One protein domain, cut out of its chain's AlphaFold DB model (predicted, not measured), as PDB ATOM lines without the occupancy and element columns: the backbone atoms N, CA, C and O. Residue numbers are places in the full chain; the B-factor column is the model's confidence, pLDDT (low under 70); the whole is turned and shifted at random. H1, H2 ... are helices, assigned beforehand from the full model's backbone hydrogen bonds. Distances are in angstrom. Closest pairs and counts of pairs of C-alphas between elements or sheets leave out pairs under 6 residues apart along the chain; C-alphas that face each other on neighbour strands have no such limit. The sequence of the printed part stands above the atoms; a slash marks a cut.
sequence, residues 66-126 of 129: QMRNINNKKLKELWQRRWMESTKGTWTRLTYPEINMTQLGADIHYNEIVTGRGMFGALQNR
ATOM      1  N   GLN A  66     -15.283  -7.300 -14.360       86.81
ATOM      2  CA  GLN A  66     -16.319  -6.333 -13.994       86.81
ATOM      3  C   GLN A  66     -16.032  -4.955 -14.593       86.81
ATOM      4  O   GLN A  66     -16.917  -4.370 -15.214       86.81
ATOM      5  N   MET A  67     -14.791  -4.467 -14.497       89.12
ATOM      6  CA  MET A  67     -14.385  -3.203 -15.122       89.12
ATOM      7  C   MET A  67     -14.595  -3.227 -16.638       89.12
ATOM      8  O   MET A  67     -15.135  -2.275 -17.202       89.12
ATOM      9  N   ARG A  68     -14.227  -4.327 -17.307       90.94
ATOM     10  CA  ARG A  68     -14.466  -4.504 -18.745       90.94
ATOM     11  C   ARG A  68     -15.956  -4.457 -19.077       90.94
ATOM     12  O   ARG A  68     -16.336  -3.769 -20.020       90.94
ATOM     13  N   ASN A  69     -16.799  -5.129 -18.299       90.75
ATOM     14  CA  ASN A  69     -18.247  -5.134 -18.504       90.75
ATOM     15  C   ASN A  69     -18.862  -3.744 -18.294       90.75
ATOM     16  O   ASN A  69     -19.661  -3.303 -19.118       90.75
ATOM     17  N   ILE A  70     -18.444  -3.026 -17.246       92.44
ATOM     18  CA  ILE A  70     -18.864  -1.641 -16.985       92.44
ATOM     19  C   ILE A  70     -18.471  -0.738 -18.159       92.44
ATOM     20  O   ILE A  70     -19.299   0.022 -18.662       92.44
ATOM     21  N   ASN A  71     -17.228  -0.842 -18.632       92.88
ATOM     22  CA  ASN A  71     -16.745  -0.045 -19.755       92.88
ATOM     23  C   ASN A  71     -17.482  -0.379 -21.055       92.88
ATOM     24  O   ASN A  71     -17.874   0.534 -21.774       92.88
ATOM     25  N   ASN A  72     -17.735  -1.659 -21.334       91.12
ATOM     26  CA  ASN A  72     -18.508  -2.081 -22.500       91.12
ATOM     27  C   ASN A  72     -19.946  -1.554 -22.451       91.12
ATOM     28  O   ASN A  72     -20.463  -1.108 -23.473       91.12
ATOM     29  N   LYS A  73     -20.580  -1.557 -21.270       92.56
ATOM     30  CA  LYS A  73     -21.919  -0.989 -21.080       92.56
ATOM     31  C   LYS A  73     -21.927   0.512 -21.376       92.56
ATOM     32  O   LYS A  73     -22.713   0.955 -22.209       92.56
ATOM     33  N   LYS A  74     -20.994   1.268 -20.787       94.44
ATOM     34  CA  LYS A  74     -20.839   2.712 -21.047       94.44
ATOM     35  C   LYS A  74     -20.558   3.005 -22.520       94.44
ATOM     36  O   LYS A  74     -21.129   3.928 -23.091       94.44
ATOM     37  N   LEU A  75     -19.688   2.217 -23.151       93.44
ATOM     38  CA  LEU A  75     -19.378   2.359 -24.570       93.44
ATOM     39  C   LEU A  75     -20.628   2.134 -25.425       93.44
ATOM     40  O   LEU A  75     -20.894   2.934 -26.320       93.44
ATOM     41  N   LYS A  76     -21.418   1.101 -25.106       93.19
ATOM     42  CA  LYS A  76     -22.683   0.812 -25.787       93.19
ATOM     43  C   LYS A  76     -23.667   1.980 -25.641       93.19
ATOM     44  O   LYS A  76     -24.222   2.440 -26.631       93.19
ATOM     45  N   GLU A  77     -23.837   2.519 -24.439       94.25
ATOM     46  CA  GLU A  77     -24.711   3.677 -24.192       94.25
ATOM     47  C   GLU A  77     -24.269   4.918 -24.985       94.25
ATOM     48  O   GLU A  77     -25.082   5.574 -25.640       94.25
ATOM     49  N   LEU A  78     -22.967   5.217 -24.996       94.81
ATOM     50  CA  LEU A  78     -22.412   6.345 -25.749       94.81
ATOM     51  C   LEU A  78     -22.614   6.194 -27.257       94.81
ATOM     52  O   LEU A  78     -22.978   7.158 -27.935       94.81
ATOM     53  N   TRP A  79     -22.376   4.995 -27.784       92.62
ATOM     54  CA  TRP A  79     -22.570   4.704 -29.199       92.62
ATOM     55  C   TRP A  79     -24.047   4.753 -29.583       92.62
ATOM     56  O   TRP A  79     -24.372   5.309 -30.630       92.62
ATOM     57  N   GLN A  80     -24.939   4.254 -28.725       94.25
ATOM     58  CA  GLN A  80     -26.381   4.305 -28.948       94.25
ATOM     59  C   GLN A  80     -26.857   5.753 -29.023       94.25
ATOM     60  O   GLN A  80     -27.575   6.128 -29.947       94.25
ATOM     61  N   ARG A  81     -26.410   6.596 -28.089       94.19
ATOM     62  CA  ARG A  81     -26.732   8.024 -28.101       94.19
ATOM     63  C   ARG A  81     -26.264   8.693 -29.392       94.19
ATOM     64  O   ARG A  81     -27.059   9.330 -30.076       94.19
ATOM     65  N   ARG A  82     -25.005   8.468 -29.784       92.06
ATOM     66  CA  ARG A  82     -24.458   8.999 -31.042       92.06
ATOM     67  C   ARG A  82     -25.232   8.502 -32.266       92.06
ATOM     68  O   ARG A  82     -25.380   9.244 -33.234       92.06
ATOM     69  N   TRP A  83     -25.715   7.260 -32.238       91.38
ATOM     70  CA  TRP A  83     -26.530   6.695 -33.309       91.38
ATOM     71  C   TRP A  83     -27.880   7.405 -33.449       91.38
ATOM     72  O   TRP A  83     -28.293   7.741 -34.561       91.38
ATOM     73  N   MET A  84     -28.533   7.706 -32.329       90.25
ATOM     74  CA  MET A  84     -29.808   8.425 -32.311       90.25
ATOM     75  C   MET A  84     -29.661   9.893 -32.728       90.25
ATOM     76  O   MET A  84     -30.479  10.395 -33.492       90.25
ATOM     77  N   GLU A  85     -28.594  10.559 -32.288       91.75
ATOM     78  CA  GLU A  85     -28.328  11.978 -32.571       91.75
ATOM     79  C   GLU A  85     -27.763  12.227 -33.982       91.75
ATOM     80  O   GLU A  85     -27.699  13.365 -34.448       91.75
ATOM     81  N   SER A  86     -27.346  11.178 -34.695       87.94
ATOM     82  CA  SER A  86     -26.801  11.303 -36.047       87.94
ATOM     83  C   SER A  86     -27.853  11.809 -37.042       87.94
ATOM     84  O   SER A  86     -28.936  11.233 -37.183       87.94
ATOM     85  N   THR A  87     -27.490  12.824 -37.830       88.56
ATOM     86  CA  THR A  87     -28.283  13.318 -38.973       88.56
ATOM     87  C   THR A  87     -28.217  12.390 -40.191       88.56
ATOM     88  O   THR A  87     -28.989  12.540 -41.135       88.56
ATOM     89  N   LYS A  88     -27.298  11.417 -40.183       83.62
ATOM     90  CA  LYS A  88     -27.082  10.432 -41.251       83.62
ATOM     91  C   LYS A  88     -27.609   9.059 -40.842       83.62
ATOM     92  O   LYS A  88     -27.562   8.710 -39.663       83.62
ATOM     93  N   GLY A  89     -28.000   8.251 -41.831       79.25
ATOM     94  CA  GLY A  89     -28.373   6.847 -41.619       79.25
ATOM     95  C   GLY A  89     -29.826   6.619 -41.197       79.25
ATOM     96  O   GLY A  89     -30.115   5.578 -40.620       79.25
ATOM     97  N   THR A  90     -30.741   7.551 -41.492       82.81
ATOM     98  CA  THR A  90     -32.171   7.466 -41.133       82.81
ATOM     99  C   THR A  90     -32.809   6.131 -41.525       82.81
ATOM    100  O   THR A  90     -33.432   5.493 -40.684       82.81
ATOM    101  N   TRP A  91     -32.592   5.669 -42.761       78.62
ATOM    102  CA  TRP A  91     -33.106   4.380 -43.243       78.62
ATOM    103  C   TRP A  91     -32.566   3.187 -42.454       78.62
ATOM    104  O   TRP A  91     -33.323   2.325 -42.011       78.62
ATOM    105  N   THR A  92     -31.260   3.169 -42.199       80.50
ATOM    106  CA  THR A  92     -30.634   2.116 -41.395       80.50
ATOM    107  C   THR A  92     -31.144   2.139 -39.956       80.50
ATOM    108  O   THR A  92     -31.339   1.078 -39.381       80.50
ATOM    109  N   ARG A  93     -31.428   3.316 -39.385       86.56
ATOM    110  CA  ARG A  93     -31.967   3.455 -38.023       86.56
ATOM    111  C   ARG A  93     -33.411   2.978 -37.891       86.56
ATOM    112  O   ARG A  93     -33.767   2.477 -36.834       86.56
ATOM    113  N   LEU A  94     -34.218   3.077 -38.949       83.00
ATOM    114  CA  LEU A  94     -35.558   2.472 -38.970       83.00
ATOM    115  C   LEU A  94     -35.492   0.944 -38.865       83.00
ATOM    116  O   LEU A  94     -36.361   0.338 -38.248       83.00
ATOM    117  N   THR A  95     -34.454   0.334 -39.440       80.69
ATOM    118  CA  THR A  95     -34.284  -1.129 -39.431       80.69
ATOM    119  C   THR A  95     -33.511  -1.614 -38.201       80.69
ATOM    120  O   THR A  95     -33.823  -2.659 -37.640       80.69
ATOM    121  N   TYR A  96     -32.525  -0.837 -37.752       83.19
ATOM    122  CA  TYR A  96     -31.664  -1.123 -36.605       83.19
ATOM    123  C   TYR A  96     -31.642   0.082 -35.653       83.19
ATOM    124  O   TYR A  96     -30.697   0.879 -35.663       83.19
ATOM    125  N   PRO A  97     -32.699   0.262 -34.844       84.00
ATOM    126  CA  PRO A  97     -32.780   1.380 -33.908       84.00
ATOM    127  C   PRO A  97     -31.771   1.240 -32.766       84.00
ATOM    128  O   PRO A  97     -31.254   2.241 -32.273       84.00
ATOM    129  N   GLU A  98     -31.438   0.008 -32.383       88.00
ATOM    130  CA  GLU A  98     -30.445  -0.291 -31.357       88.00
ATOM    131  C   GLU A  98     -29.124  -0.754 -31.963       88.00
ATOM    132  O   GLU A  98     -29.086  -1.545 -32.908       88.00
ATOM    133  N   ILE A  99     -28.018  -0.295 -31.383       84.38
ATOM    134  CA  ILE A  99     -26.697  -0.770 -31.752       84.38
ATOM    135  C   ILE A  99     -26.494  -2.196 -31.241       84.38
ATOM    136  O   ILE A  99     -26.782  -2.538 -30.086       84.38
ATOM    137  N   ASN A 100     -25.908  -3.017 -32.101       80.00
ATOM    138  CA  ASN A 100     -25.423  -4.330 -31.731       80.00
ATOM    139  C   ASN A 100     -23.890  -4.329 -31.733       80.00
ATOM    140  O   ASN A 100     -23.260  -3.796 -32.643       80.00
ATOM    141  N   MET A 101     -23.300  -4.902 -30.684       72.31
ATOM    142  CA  MET A 101     -21.849  -5.070 -30.559       72.31
ATOM    143  C   MET A 101     -21.370  -6.375 -31.213       72.31
ATOM    144  O   MET A 101     -20.167  -6.563 -31.378       72.31
ATOM    145  N   THR A 102     -22.287  -7.280 -31.572       70.62
ATOM    146  CA  THR A 102     -21.993  -8.438 -32.416       70.62
ATOM    147  C   THR A 102     -22.232  -8.086 -33.880       70.62
ATOM    148  O   THR A 102     -23.080  -7.253 -34.210       70.62
ATOM    149  N   GLN A 103     -21.449  -8.696 -34.770       60.94
ATOM    150  CA  GLN A 103     -21.598  -8.493 -36.206       60.94
ATOM    151  C   GLN A 103     -23.020  -8.876 -36.631       60.94
ATOM    152  O   GLN A 103     -23.524  -9.928 -36.236       60.94
ATOM    153  N   LEU A 104     -23.664  -8.024 -37.437       63.22
ATOM    154  CA  LEU A 104     -24.908  -8.387 -38.109       63.22
ATOM    155  C   LEU A 104     -24.606  -9.609 -38.981       63.22
ATOM    156  O   LEU A 104     -23.919  -9.486 -39.991       63.22
ATOM    157  N   GLY A 105     -25.085 -10.785 -38.576       59.25
ATOM    158  CA  GLY A 105     -24.899 -12.055 -39.288       59.25
ATOM    159  C   GLY A 105     -25.701 -12.155 -40.589       59.25
ATOM    160  O   GLY A 105     -26.093 -13.250 -40.976       59.25
ATOM    161  N   ALA A 106     -26.007 -11.023 -41.220       59.56
ATOM    162  CA  ALA A 106     -26.747 -10.967 -42.467       59.56
ATOM    163  C   ALA A 106     -25.795 -10.956 -43.668       59.56
ATOM    164  O   ALA A 106     -24.674 -10.446 -43.583       59.56
ATOM    165  N   ASP A 107     -26.283 -11.491 -44.786       73.75
ATOM    166  CA  ASP A 107     -25.630 -11.453 -46.095       73.75
ATOM    167  C   ASP A 107     -25.180 -10.018 -46.441       73.75
ATOM    168  O   ASP A 107     -25.886  -9.037 -46.173       73.75
ATOM    169  N   ILE A 108     -23.995  -9.893 -47.042       69.00
ATOM    170  CA  ILE A 108     -23.445  -8.628 -47.536       69.00
ATOM    171  C   ILE A 108     -24.450  -7.891 -48.435       69.00
ATOM    172  O   ILE A 108     -24.609  -6.680 -48.293       69.00
ATOM    173  N   HIS A 109     -25.202  -8.616 -49.267       70.50
ATOM    174  CA  HIS A 109     -26.181  -8.041 -50.189       70.50
ATOM    175  C   HIS A 109     -27.410  -7.499 -49.457       70.50
ATOM    176  O   HIS A 109     -27.925  -6.432 -49.791       70.50
ATOM    177  N   TYR A 110     -27.850  -8.193 -48.408       71.69
ATOM    178  CA  TYR A 110     -28.938  -7.723 -47.556       71.69
ATOM    179  C   TYR A 110     -28.549  -6.427 -46.836       71.69
ATOM    180  O   TYR A 110     -29.310  -5.458 -46.823       71.69
ATOM    181  N   ASN A 111     -27.331  -6.372 -46.292       71.50
ATOM    182  CA  ASN A 111     -26.826  -5.172 -45.632       71.50
ATOM    183  C   ASN A 111     -26.669  -3.993 -46.607       71.50
ATOM    184  O   ASN A 111     -26.950  -2.858 -46.224       71.50
ATOM    185  N   GLU A 112     -26.278  -4.224 -47.864       72.25
ATOM    186  CA  GLU A 112     -26.223  -3.177 -48.896       72.25
ATOM    187  C   GLU A 112     -27.602  -2.584 -49.202       72.25
ATOM    188  O   GLU A 112     -27.749  -1.358 -49.194       72.25
ATOM    189  N   ILE A 113     -28.621  -3.433 -49.379       72.00
ATOM    190  CA  ILE A 113     -30.008  -3.006 -49.619       72.00
ATOM    191  C   ILE A 113     -30.521  -2.176 -48.437       72.00
ATOM    192  O   ILE A 113     -30.979  -1.048 -48.617       72.00
ATOM    193  N   VAL A 114     -30.393  -2.694 -47.212       69.50
ATOM    194  CA  VAL A 114     -30.916  -2.047 -45.995       69.50
ATOM    195  C   VAL A 114     -30.174  -0.750 -45.657       69.50
ATOM    196  O   VAL A 114     -30.746   0.182 -45.085       69.50
ATOM    197  N   THR A 115     -28.892  -0.651 -46.006       67.12
ATOM    198  CA  THR A 115     -28.110   0.573 -45.782       67.12
ATOM    199  C   THR A 115     -28.186   1.568 -46.938       67.12
ATOM    200  O   THR A 115     -27.624   2.659 -46.817       67.12
ATOM    201  N   GLY A 116     -28.886   1.233 -48.033       64.62
ATOM    202  CA  GLY A 116     -28.965   2.061 -49.241       64.62
ATOM    203  C   GLY A 116     -27.598   2.283 -49.896       64.62
ATOM    204  O   GLY A 116     -27.355   3.327 -50.502       64.62
ATOM    205  N   ARG A 117     -26.671   1.336 -49.711       64.94
ATOM    206  CA  ARG A 117     -25.293   1.387 -50.218       64.94
ATOM    207  C   ARG A 117     -25.137   0.474 -51.437       64.94
ATOM    208  O   ARG A 117     -26.013  -0.323 -51.757       64.94
ATOM    209  N   GLY A 118     -24.017   0.613 -52.145       65.94
ATOM    210  CA  GLY A 118     -23.722  -0.204 -53.326       65.94
ATOM    211  C   GLY A 118     -24.631   0.114 -54.519       65.94
ATOM    212  O   GLY A 118     -25.102   1.244 -54.675       65.94
ATOM    213  N   MET A 119     -24.879  -0.882 -55.376       60.44
ATOM    214  CA  MET A 119     -25.662  -0.703 -56.610       60.44
ATOM    215  C   MET A 119     -27.092  -0.198 -56.358       60.44
ATOM    216  O   MET A 119     -27.663   0.471 -57.217       60.44
ATOM    217  N   PHE A 120     -27.658  -0.455 -55.176       58.97
ATOM    218  CA  PHE A 120     -29.021  -0.045 -54.831       58.97
ATOM    219  C   PHE A 120     -29.168   1.474 -54.667       58.97
ATOM    220  O   PHE A 120     -30.125   2.050 -55.178       58.97
ATOM    221  N   GLY A 121     -28.188   2.145 -54.051       59.44
ATOM    222  CA  GLY A 121     -28.180   3.611 -53.965       59.44
ATOM    223  C   GLY A 121     -28.078   4.278 -55.344       59.44
ATOM    224  O   GLY A 121     -28.703   5.308 -55.593       59.44
ATOM    225  N   ALA A 122     -27.347   3.660 -56.278       59.94
ATOM    226  CA  ALA A 122     -27.247   4.128 -57.661       59.94
ATOM    227  C   ALA A 122     -28.540   3.892 -58.467       59.94
ATOM    228  O   ALA A 122     -28.916   4.733 -59.284       59.94
ATOM    229  N   LEU A 123     -29.237   2.776 -58.226       56.31
ATOM    230  CA  LEU A 123     -30.510   2.446 -58.875       56.31
ATOM    231  C   LEU A 123     -31.673   3.303 -58.358       56.31
ATOM    232  O   LEU A 123     -32.485   3.759 -59.159       56.31
ATOM    233  N   GLN A 124     -31.730   3.598 -57.057       56.69
ATOM    234  CA  GLN A 124     -32.750   4.482 -56.482       56.69
ATOM    235  C   GLN A 124     -32.659   5.904 -57.062       56.69
ATOM    236  O   GLN A 124     -33.680   6.499 -57.395       56.69
ATOM    237  N   ASN A 125     -31.443   6.407 -57.302       55.94
ATOM    238  CA  ASN A 125     -31.217   7.684 -57.989       55.94
ATOM    239  C   ASN A 125     -31.536   7.653 -59.496       55.94
ATOM    240  O   ASN A 125     -31.526   8.703 -60.121       55.94
ATOM    241  N   ARG A 126     -31.787   6.484 -60.100       56.25
ATOM    242  CA  ARG A 126     -32.191   6.348 -61.512       56.25
ATOM    243  C   ARG A 126     -33.684   6.093 -61.705       56.25
ATOM    244  O   ARG A 126     -34.176   6.338 -62.795       56.25
TER     245      ARG A 126
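Overview. This is residues 66 to 126 of the 129 residues of the protein "RNase H type-1 domain-containing protein" of Araneus ventricosus (UniProt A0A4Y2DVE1). A long helix, H1, reaches out to one end of a loose, open string of helices, and three short helices, H2, H3 and H4, follow it stepwise toward the other end. Between H2 and H3 the chain swings out in a wide loop, residues 96 to 107; residues 66 to 71 of H1 and residues 102 to 108 stick out. The printed part has 61 residues, with four named helices in the order H1, H2, H3, H4 and no named strand, and the class is all helix. The whole is loose, with a radius of gyration of the C-alphas of 14.5 A, and spans 51 by 25 by 14 A, only just a rod.

Arrangement. Start with H1, residues 66 to 85, and go on to H2, residues 90 to 95: they are close but not clearly touching, and their closest C-alphas, those of Met 84 and Arg 93, are 7.9 A apart. They run opposite ways at a steep tilt of 53 degrees. Look next at H3, residues 108 to 115, which touches H2: the closest C-alphas, of Thr 92 and Thr 115, are 5.3 A apart. These two run opposite ways at a steep tilt of 58 degrees. H4, residues 119 to 126, is close to H3 but not clearly touching, with the closest C-alphas, of Ile 113 and Phe 120, 6.1 A apart; the two run the same way at a steep tilt of 40 degrees. H1 is apart from H3 and H4, and H2 is apart from H4. In H1, H2, H3 and H4 every O i to N i+4 pair is within hydrogen-bond range.

Along the chain. Find C-alpha 66 at (-16.319, -6.333, -13.994); from there H1 runs 28.7 A to C-alpha 85 at (-28.328, 11.978, -32.571). H2 measures 9.0 A from first to last C-alpha, H3 10.5 A and H4 10.8 A, and H4 ends at C-alpha 126 at (-32.191, 6.348, -61.512).

Size, cuts and confidence. The C-alphas of Gln 66 and Arg 126, the two farthest apart, are 51.7 A apart. The printed part has no cut; the link from H2 to H3 is long, and the other two are tight. Look for pLDDT under 70 at residues 103 to 106, 108 and 114 to 126; the mean of the printed part is 78.3.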